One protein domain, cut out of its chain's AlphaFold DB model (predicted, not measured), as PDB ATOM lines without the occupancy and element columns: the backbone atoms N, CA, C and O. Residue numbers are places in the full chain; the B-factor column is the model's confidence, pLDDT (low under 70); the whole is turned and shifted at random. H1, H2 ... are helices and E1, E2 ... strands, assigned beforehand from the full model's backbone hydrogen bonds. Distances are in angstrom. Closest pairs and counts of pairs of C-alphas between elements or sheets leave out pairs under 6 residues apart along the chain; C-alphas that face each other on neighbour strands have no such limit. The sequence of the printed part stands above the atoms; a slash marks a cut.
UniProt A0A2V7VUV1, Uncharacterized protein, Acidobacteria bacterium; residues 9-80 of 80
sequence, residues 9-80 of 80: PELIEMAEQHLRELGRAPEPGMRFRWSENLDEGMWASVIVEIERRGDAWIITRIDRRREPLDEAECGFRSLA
ATOM      1  N   PRO A   9      27.692  76.178  -1.916       92.06
ATOM      2  CA  PRO A   9      29.070  76.312  -2.391       92.06
ATOM      3  C   PRO A   9      29.941  77.177  -1.474       92.06
ATOM      4  O   PRO A   9      31.019  76.744  -1.076       92.06
ATOM      5  N   GLU A  10      29.447  78.343  -1.056       93.38
ATOM      6  CA  GLU A  10      30.181  79.250  -0.172       93.38
ATOM      7  C   GLU A  10      30.416  78.614   1.207       93.38
ATOM      8  O   GLU A  10      31.505  78.726   1.767       93.38
ATOM      9  N   LEU A  11      29.430  77.893   1.754       95.38
ATOM     10  CA  LEU A  11      29.600  77.169   3.018       95.38
ATOM     11  C   LEU A  11      30.639  76.039   2.905       95.38
ATOM     12  O   LEU A  11      31.390  75.807   3.854       95.38
ATOM     13  N   ILE A  12      30.728  75.359   1.760       96.50
ATOM     14  CA  ILE A  12      31.765  74.344   1.519       96.50
ATOM     15  C   ILE A  12      33.155  74.983   1.542       96.50
ATOM     16  O   ILE A  12      34.044  74.468   2.217       96.50
ATOM     17  N   GLU A  13      33.338  76.122   0.871       96.25
ATOM     18  CA  GLU A  13      34.610  76.853   0.888       96.25
ATOM     19  C   GLU A  13      35.002  77.281   2.308       96.25
ATOM     20  O   GLU A  13      36.146  77.082   2.720       96.25
ATOM     21  N   MET A  14      34.042  77.795   3.087       96.12
ATOM     22  CA  MET A  14      34.270  78.176   4.486       96.12
ATOM     23  C   MET A  14      34.655  76.972   5.357       96.12
ATOM     24  O   MET A  14      35.561  77.080   6.183       96.12
ATOM     25  N   ALA A  15      34.013  75.817   5.160       96.88
ATOM     26  CA  ALA A  15      34.340  74.593   5.885       96.88
ATOM     27  C   ALA A  15      35.747  74.075   5.554       96.88
ATOM     28  O   ALA A  15      36.522  73.771   6.460       96.88
ATOM     29  N   GLU A  16      36.101  74.022   4.270       97.12
ATOM     30  CA  GLU A  16      37.428  73.602   3.806       97.12
ATOM     31  C   GLU A  16      38.532  74.547   4.299       97.12
ATOM     32  O   GLU A  16      39.597  74.098   4.734       97.12
ATOM     33  N   GLN A  17      38.283  75.860   4.279       97.38
ATOM     34  CA  GLN A  17      39.213  76.842   4.829       97.38
ATOM     35  C   GLN A  17      39.396  76.646   6.338       97.38
ATOM     36  O   GLN A  17      40.531  76.564   6.803       97.38
ATOM     37  N   HIS A  18      38.302  76.518   7.089       96.69
ATOM     38  CA  HIS A  18      38.352  76.311   8.533       96.69
ATOM     39  C   HIS A  18      39.140  75.047   8.907       96.69
ATOM     40  O   HIS A  18      40.001  75.073   9.784       96.69
ATOM     41  N   LEU A  19      38.900  73.935   8.206       97.06
ATOM     42  CA  LEU A  19      39.638  72.689   8.418       97.06
ATOM     43  C   LEU A  19      41.126  72.841   8.089       97.06
ATOM     44  O   LEU A  19      41.972  72.371   8.850       97.06
ATOM     45  N   ARG A  20      41.457  73.558   7.009       97.38
ATOM     46  CA  ARG A  20      42.844  73.857   6.638       97.38
ATOM     47  C   ARG A  20      43.562  74.685   7.701       97.38
ATOM     48  O   ARG A  20      44.703  74.373   8.024       97.38
ATOM     49  N   GLU A  21      42.905  75.701   8.253       97.12
ATOM     50  CA  GLU A  21      43.440  76.528   9.343       97.12
ATOM     51  C   GLU A  21      43.701  75.702  10.610       97.12
ATOM     52  O   GLU A  21      44.681  75.935  11.315       97.12
ATOM     53  N   LEU A  22      42.876  74.682  10.856       96.19
ATOM     54  CA  LEU A  22      43.075  73.707  11.929       96.19
ATOM     55  C   LEU A  22      44.086  72.597  11.587       96.19
ATOM     56  O   LEU A  22      44.368  71.754  12.440       96.19
ATOM     57  N   GLY A  23      44.605  72.545  10.358       97.38
ATOM     58  CA  GLY A  23      45.474  71.462   9.888       97.38
ATOM     59  C   GLY A  23      44.781  70.095   9.817       97.38
ATOM     60  O   GLY A  23      45.447  69.066   9.923       97.38
ATOM     61  N   ARG A  24      43.451  70.066   9.669       96.19
ATOM     62  CA  ARG A  24      42.643  68.841   9.589       96.19
ATOM     63  C   ARG A  24      42.181  68.581   8.159       96.19
ATOM     64  O   ARG A  24      41.856  69.504   7.420       96.19
ATOM     65  N   ALA A  25      42.118  67.306   7.789       95.62
ATOM     66  CA  ALA A  25      41.446  66.881   6.567       95.62
ATOM     67  C   ALA A  25      39.927  66.753   6.811       95.62
ATOM     68  O   ALA A  25      39.527  66.455   7.939       95.62
ATOM     69  N   PRO A  26      39.081  66.935   5.782       96.00
ATOM     70  CA  PRO A  26      37.663  66.603   5.860       96.00
ATOM     71  C   PRO A  26      37.448  65.112   6.126       96.00
ATOM     72  O   PRO A  26      37.929  64.268   5.369       96.00
ATOM     73  N   GLU A  27      36.677  64.784   7.159       96.75
ATOM     74  CA  GLU A  27      36.343  63.404   7.525       96.75
ATOM     75  C   GLU A  27      34.836  63.156   7.355       96.75
ATOM     76  O   GLU A  27      34.036  64.058   7.635       96.75
ATOM     77  N   PRO A  28      34.408  61.958   6.910       97.31
ATOM     78  CA  PRO A  28      32.992  61.617   6.836       97.31
ATOM     79  C   PRO A  28      32.266  61.850   8.168       97.31
ATOM     80  O   PRO A  28      32.770  61.492   9.230       97.31
ATOM     81  N   GLY A  29      31.073  62.436   8.104       96.12
ATOM     82  CA  GLY A  29      30.260  62.792   9.267       96.12
ATOM     83  C   GLY A  29      30.503  64.202   9.806       96.12
ATOM     84  O   GLY A  29      29.672  64.690  10.567       96.12
ATOM     85  N   MET A  30      31.568  64.899   9.386       97.44
ATOM     86  CA  MET A  30      31.743  66.315   9.729       97.44
ATOM     87  C   MET A  30      30.595  67.156   9.175       97.44
ATOM     88  O   MET A  30      30.203  67.001   8.015       97.44
ATOM     89  N   ARG A  31      30.085  68.077   9.995       98.06
ATOM     90  CA  ARG A  31      28.958  68.941   9.650       98.06
ATOM     91  C   ARG A  31      29.275  70.394   9.937       98.06
ATOM     92  O   ARG A  31      29.874  70.718  10.960       98.06
ATOM     93  N   PHE A  32      28.811  71.267   9.055       98.00
ATOM     94  CA  PHE A  32      28.978  72.707   9.197       98.00
ATOM     95  C   PHE A  32      27.678  73.427   8.880       98.00
ATOM     96  O   PHE A  32      26.887  72.968   8.056       98.00
ATOM     97  N   ARG A  33      27.471  74.560   9.543       97.44
ATOM     98  CA  ARG A  33      26.316  75.436   9.376       97.44
ATOM     99  C   ARG A  33      26.782  76.850   9.070       97.44
ATOM    100  O   ARG A  33      27.719  77.341   9.697       97.44
ATOM    101  N   TRP A  34      26.066  77.508   8.171       96.44
ATOM    102  CA  TRP A  34      26.002  78.961   8.090       96.44
ATOM    103  C   TRP A  34      24.579  79.406   8.390       96.44
ATOM    104  O   TRP A  34      23.616  78.780   7.939       96.44
ATOM    105  N   SER A  35      24.442  80.496   9.130       95.56
ATOM    106  CA  SER A  35      23.174  81.204   9.215       95.56
ATOM    107  C   SER A  35      23.360  82.702   9.290       95.56
ATOM    108  O   SER A  35      24.334  83.182   9.862       95.56
ATOM    109  N   GLU A  36      22.405  83.433   8.740       94.56
ATOM    110  CA  GLU A  36      22.403  84.890   8.755       94.56
ATOM    111  C   GLU A  36      20.975  85.430   8.766       94.56
ATOM    112  O   GLU A  36      20.050  84.801   8.237       94.56
ATOM    113  N   ASN A  37      20.818  86.598   9.383       94.44
ATOM    114  CA  ASN A  37      19.638  87.431   9.215       94.44
ATOM    115  C   ASN A  37      19.807  88.260   7.942       94.44
ATOM    116  O   ASN A  37      20.913  88.689   7.621       94.44
ATOM    117  N   LEU A  38      18.716  88.440   7.211       90.06
ATOM    118  CA  LEU A  38      18.692  89.167   5.950       90.06
ATOM    119  C   LEU A  38      18.078  90.543   6.198       90.06
ATOM    120  O   LEU A  38      16.997  90.636   6.779       90.06
ATOM    121  N   ASP A  39      18.754  91.592   5.738       80.81
ATOM    122  CA  ASP A  39      18.297  92.972   5.937       80.81
ATOM    123  C   ASP A  39      17.078  93.312   5.060       80.81
ATOM    124  O   ASP A  39      16.266  94.165   5.415       80.81
ATOM    125  N   GLU A  40      16.908  92.615   3.927       73.62
ATOM    126  CA  GLU A  40      15.831  92.854   2.966       73.62
ATOM    127  C   GLU A  40      15.350  91.552   2.295       73.62
ATOM    128  O   GLU A  40      16.136  90.669   1.952       73.62
ATOM    129  N   GLY A  41      14.037  91.435   2.055       77.31
ATOM    130  CA  GLY A  41      13.451  90.344   1.269       77.31
ATOM    131  C   GLY A  41      12.219  89.682   1.891       77.31
ATOM    132  O   GLY A  41      11.651  90.134   2.878       77.31
ATOM    133  N   MET A  42      11.765  88.586   1.267       86.00
ATOM    134  CA  MET A  42      10.610  87.801   1.739       86.00
ATOM    135  C   MET A  42      10.898  87.052   3.052       86.00
ATOM    136  O   MET A  42       9.966  86.746   3.803       86.00
ATOM    137  N   TRP A  43      12.166  86.728   3.292       90.75
ATOM    138  CA  TRP A  43      12.650  85.935   4.417       90.75
ATOM    139  C   TRP A  43      13.533  86.812   5.297       90.75
ATOM    140  O   TRP A  43      14.319  87.590   4.772       90.75
ATOM    141  N   ALA A  44      13.402  86.662   6.610       93.38
ATOM    142  CA  ALA A  44      14.183  87.404   7.594       93.38
ATOM    143  C   ALA A  44      15.491  86.690   7.959       93.38
ATOM    144  O   ALA A  44      16.402  87.317   8.487       93.38
ATOM    145  N   SER A  45      15.599  85.386   7.691       93.19
ATOM    146  CA  SER A  45      16.828  84.632   7.932       93.19
ATOM    147  C   SER A  45      16.954  83.401   7.042       93.19
ATOM    148  O   SER A  45      15.964  82.875   6.510       93.19
ATOM    149  N   VAL A  46      18.190  82.928   6.897       93.75
ATOM    150  CA  VAL A  46      18.528  81.690   6.197       93.75
ATOM    151  C   VAL A  46      19.483  80.839   7.027       93.75
ATOM    152  O   VAL A  46      20.350  81.346   7.737       93.75
ATOM    153  N   ILE A  47      19.313  79.523   6.933       95.19
ATOM    154  CA  ILE A  47      20.202  78.514   7.501       95.19
ATOM    155  C   ILE A  47      20.578  77.543   6.388       95.19
ATOM    156  O   ILE A  47      19.701  76.991   5.716       95.19
ATOM    157  N   VAL A  48      21.872  77.288   6.239       96.19
ATOM    158  CA  VAL A  48      22.412  76.263   5.347       96.19
ATOM    159  C   VAL A  48      23.273  75.318   6.170       96.19
ATOM    160  O   VAL A  48      24.093  75.763   6.970       96.19
ATOM    161  N   GLU A  49      23.094  74.015   5.979       97.69
ATOM    162  CA  GLU A  49      23.951  72.992   6.578       97.69
ATOM    163  C   GLU A  49      24.524  72.076   5.504       97.69
ATOM    164  O   GLU A  49      23.841  71.723   4.536       97.69
ATOM    165  N   ILE A  50      25.772  71.662   5.712       97.81
ATOM    166  CA  ILE A  50      26.455  70.658   4.902       97.81
ATOM    167  C   ILE A  50      26.983  69.523   5.776       97.81
ATOM    168  O   ILE A  50      27.243  69.697   6.968       97.81
ATOM    169  N   GLU A  51      27.171  68.363   5.160       98.19
ATOM    170  CA  GLU A  51      27.760  67.173   5.765       98.19
ATOM    171  C   GLU A  51      28.766  66.541   4.799       98.19
ATOM    172  O   GLU A  51      28.503  66.438   3.595       98.19
ATOM    173  N   ARG A  52      29.907  66.084   5.319       97.81
ATOM    174  CA  ARG A  52      30.867  65.284   4.557       97.81
ATOM    175  C   ARG A  52      30.380  63.840   4.479       97.81
ATOM    176  O   ARG A  52      30.282  63.167   5.501       97.81
ATOM    177  N   ARG A  53      30.125  63.325   3.275       96.88
ATOM    178  CA  ARG A  53      29.755  61.919   3.035       96.88
ATOM    179  C   ARG A  53      30.746  61.277   2.077       96.88
ATOM    180  O   ARG A  53      30.681  61.492   0.869       96.88
ATOM    181  N   GLY A  54      31.677  60.499   2.630       94.62
ATOM    182  CA  GLY A  54      32.827  60.006   1.874       94.62
ATOM    183  C   GLY A  54      33.653  61.180   1.354       94.62
ATOM    184  O   GLY A  54      34.092  62.022   2.140       94.62
ATOM    185  N   ASP A  55      33.791  61.267   0.030       94.12
ATOM    186  CA  ASP A  55      34.600  62.292  -0.632       94.12
ATOM    187  C   ASP A  55      33.826  63.538  -1.094       94.12
ATOM    188  O   ASP A  55      34.403  64.440  -1.708       94.12
ATOM    189  N   ALA A  56      32.531  63.623  -0.780       96.50
ATOM    190  CA  ALA A  56      31.673  64.723  -1.202       96.50
ATOM    191  C   ALA A  56      31.107  65.505  -0.013       96.50
ATOM    192  O   ALA A  56      30.778  64.940   1.031       96.50
ATOM    193  N   TRP A  57      30.935  66.812  -0.205       97.12
ATOM    194  CA  TRP A  57      30.085  67.633   0.652       97.12
ATOM    195  C   TRP A  57      28.661  67.628   0.120       97.12
ATOM    196  O   TRP A  57      28.435  67.870  -1.064       97.12
ATOM    197  N   ILE A  58      27.705  67.367   1.002       96.75
ATOM    198  CA  ILE A  58      26.286  67.307   0.673       96.75
ATOM    199  C   ILE A  58      25.558  68.377   1.471       96.75
ATOM    200  O   ILE A  58      25.729  68.461   2.684       96.75
ATOM    201  N   ILE A  59      24.716  69.165   0.805       95.94
ATOM    202  CA  ILE A  59      23.801  70.085   1.481       95.94
ATOM    203  C   ILE A  59      22.711  69.254   2.155       95.94
ATOM    204  O   ILE A  59      21.972  68.530   1.488       95.94
ATOM    205  N   THR A  60      22.611  69.350   3.475       96.50
ATOM    206  CA  THR A  60      21.650  68.582   4.279       96.50
ATOM    207  C   THR A  60      20.467  69.420   4.734       96.50
ATOM    208  O   THR A  60      19.398  68.868   4.997       96.50
ATOM    209  N   ARG A  61      20.619  70.748   4.775       95.06
ATOM    210  CA  ARG A  61      19.541  71.676   5.118       95.06
ATOM    211  C   ARG A  61      19.671  72.978   4.342       95.06
ATOM    212  O   ARG A  61      20.750  73.555   4.273       95.06
ATOM    213  N   ILE A  62      18.540  73.456   3.831       94.19
ATOM    214  CA  ILE A  62      18.325  74.854   3.456       94.19
ATOM    215  C   ILE A  62      16.992  75.251   4.078       94.19
ATOM    216  O   ILE A  62      15.956  74.688   3.733       94.19
ATOM    217  N   ASP A  63      17.023  76.190   5.011       93.75
ATOM    218  CA  ASP A  63      15.843  76.683   5.714       93.75
ATOM    219  C   ASP A  63      15.794  78.205   5.594       93.75
ATOM    220  O   ASP A  63      16.800  78.877   5.802       93.75
ATOM    221  N   ARG A  64      14.633  78.740   5.217       93.31
ATOM    222  CA  ARG A  64      14.391  80.177   5.075       93.31
ATOM    223  C   ARG A  64      13.211  80.534   5.955       93.31
ATOM    224  O   ARG A  64      12.121  79.991   5.767       93.31
ATOM    225  N   ARG A  65      13.416  81.439   6.906       93.44
ATOM    226  CA  ARG A  65      12.410  81.760   7.923       93.44
ATOM    227  C   ARG A  65      11.882  83.173   7.749       93.44
ATOM    228  O   ARG A  65      12.556  84.054   7.219       93.44
ATOM    229  N   ARG A  66      10.632  83.380   8.170       94.12
ATOM    230  CA  ARG A  66       9.985  84.705   8.210       94.12
ATOM    231  C   ARG A  66      10.385  85.521   9.436       94.12
ATOM    232  O   ARG A  66      10.066  86.700   9.497       94.12
ATOM    233  N   GLU A  67      11.080  84.892  10.372       94.62
ATOM    234  CA  GLU A  67      11.533  85.479  11.626       94.62
ATOM    235  C   GLU A  67      13.068  85.515  11.648       94.62
ATOM    236  O   GLU A  67      13.707  84.614  11.077       94.62
ATOM    237  N   PRO A  68      13.667  86.551  12.256       95.31
ATOM    238  CA  PRO A  68      15.104  86.593  12.466       95.31
ATOM    239  C   PRO A  68      15.524  85.510  13.466       95.31
ATOM    240  O   PRO A  68      14.751  85.091  14.327       95.31
ATOM    241  N   LEU A  69      16.764  85.058  13.341       93.88
ATOM    242  CA  LEU A  69      17.443  84.245  14.340       93.88
ATOM    243  C   LEU A  69      18.049  85.147  15.412       93.88
ATOM    244  O   LEU A  69      18.371  86.310  15.146       93.88
ATOM    245  N   ASP A  70      18.295  84.577  16.589       95.44
ATOM    246  CA  ASP A  70      19.164  85.220  17.567       95.44
ATOM    247  C   ASP A  70      20.551  85.459  16.943       95.44
ATOM    248  O   ASP A  70      21.079  84.622  16.204       95.44
ATOM    249  N   GLU A  71      21.190  86.587  17.264       90.88
ATOM    250  CA  GLU A  71      22.551  86.879  16.781       90.88
ATOM    251  C   GLU A  71      23.535  85.772  17.186       90.88
ATOM    252  O   GLU A  71      24.411  85.376  16.416       90.88
ATOM    253  N   ALA A  72      23.320  85.193  18.371       93.31
ATOM    254  CA  ALA A  72      24.060  84.052  18.885       93.31
ATOM    255  C   ALA A  72      23.779  82.739  18.137       93.31
ATOM    256  O   ALA A  72      24.354  81.722  18.514       93.31
ATOM    257  N   GLU A  73      22.952  82.716  17.093       92.81
ATOM    258  CA  GLU A  73      22.802  81.606  16.147       92.81
ATOM    259  C   GLU A  73      23.377  81.919  14.759       92.81
ATOM    260  O   GLU A  73      23.502  81.014  13.931       92.81
ATOM    261  N   CYS A  74      23.752  83.167  14.488       94.19
ATOM    262  CA  CYS A  74      24.305  83.574  13.202       94.19
ATOM    263  C   CYS A  74      25.797  83.211  13.073       94.19
ATOM    264  O   CYS A  74      26.504  82.944  14.055       94.19
ATOM    265  N   GLY A  75      26.268  83.193  11.827       95.25
ATOM    266  CA  GLY A  75      27.642  82.918  11.434       95.25
ATOM    267  C   GLY A  75      27.939  81.454  11.106       95.25
ATOM    268  O   GLY A  75      27.057  80.597  11.021       95.25
ATOM    269  N   PHE A  76      29.229  81.190  10.900       96.19
ATOM    270  CA  PHE A  76      29.766  79.873  10.572       96.19
ATOM    271  C   PHE A  76      29.995  79.048  11.836       96.19
ATOM    272  O   PHE A  76      30.554  79.554  12.811       96.19
ATOM    273  N   ARG A  77      29.601  77.769  11.818       96.31
ATOM    274  CA  ARG A  77      29.797  76.840  12.941       96.31
ATOM    275  C   ARG A  77      30.074  75.424  12.471       96.31
ATOM    276  O   ARG A  77      29.407  74.933  11.566       96.31
ATOM    277  N   SER A  78      30.979  74.738  13.167       95.81
ATOM    278  CA  SER A  78      31.023  73.273  13.162       95.81
ATOM    279  C   SER A  78      29.867  72.742  14.001       95.81
ATOM    280  O   SER A  78      29.631  73.224  15.109       95.81
ATOM    281  N   LEU A  79      29.159  71.743  13.487       93.06
ATOM    282  CA  LEU A  79      28.171  70.982  14.242       93.06
ATOM    283  C   LEU A  79      28.848  69.696  14.734       93.06
ATOM    284  O   LEU A  79      29.598  69.077  13.977       93.06
ATOM    285  N   ALA A  80      28.640  69.362  16.009       80.06
ATOM    286  CA  ALA A  80      29.159  68.143  16.630       80.06
ATOM    287  C   ALA A  80      28.373  66.897  16.196       80.06
ATOM    288  O   ALA A  80      27.169  67.040  15.867       80.06
TER     289      ALA A  80
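What this domain is: This is residues 9 to 80 of the 80 residues of an uncharacterized protein of Acidobacteria bacterium (UniProt A0A2V7VUV1). One twisted sheet of four antiparallel strands makes a wall, and a single helix, H1, packs slantwise over one face of it, across the two inner strands E2 and E1; no named helix covers the other face. The two long strands E2 and E3 form a hairpin on one side of the sheet, and the short strand E4 makes the opposite edge. The printed part has 72 residues, with one named helix and four named strands in the order H1, E1, E2, E3, E4 along the chain; across the sheet the order is E3, E2, E1, E4. The class is mixed, helices and strands, in two layers, a helix on one face of a sheet. The whole is elongated, spanning 36 by 20 by 20 A, and only just compact, close to loose, with a radius of gyration of the C-alphas of 13.0 A.

How they stand to each other: The inner strands E1, residues 31 to 37, and E2, residues 45 to 53, form an antiparallel hairpin at 169 degrees, with N 34 and O 48 within hydrogen-bond range at 2.9 A. E2 and the edge strand E3, residues 56 to 65, form a second hairpin at 162 degrees, with N 47 and O 63 2.8 A apart. E1, E2 and E3 are a meander, each strand the antiparallel neighbour of the one before. The other edge strand, E4, residues 75 to 79, is antiparallel to E1 at 154 degrees, with N 33 and O 77 2.8 A apart. E1 to E4 thereby form a Greek key, a meander of three strands whose first is the antiparallel neighbour of the fourth. E3 and E4 are apart. H1, residues 9 to 21, is on the sheet at a height over the sheet of 8.6 A, over E2 and E1, and at 56 degrees to E1 on the local plane. The closest C-alphas of H1 and E1 are those of Leu 11 and Trp 34, 6.5 A apart. Every O i to N i+4 pair in H1 is within hydrogen-bond range.

Where its parts are: E3 is 27.3 A from first to last C-alpha, E2 26.6 A, E1 20.7 A, H1 18.6 A and E4 12.3 A. H1 begins at C-alpha 9, (29.070, 76.312, -2.391). E3 begins at C-alpha 56, (31.673, 64.723, -1.202), and E4 ends at C-alpha 79, (28.171, 70.982, 14.242).

The domain as a whole: The two C-alphas farthest apart, those of Gly 23 and Met 42, are 39.4 A apart. The printed part has no cut. The link from E2 to E3 is tight; the other three are short. The mean pLDDT of the printed part is 94.4, and no printed residue is under 70.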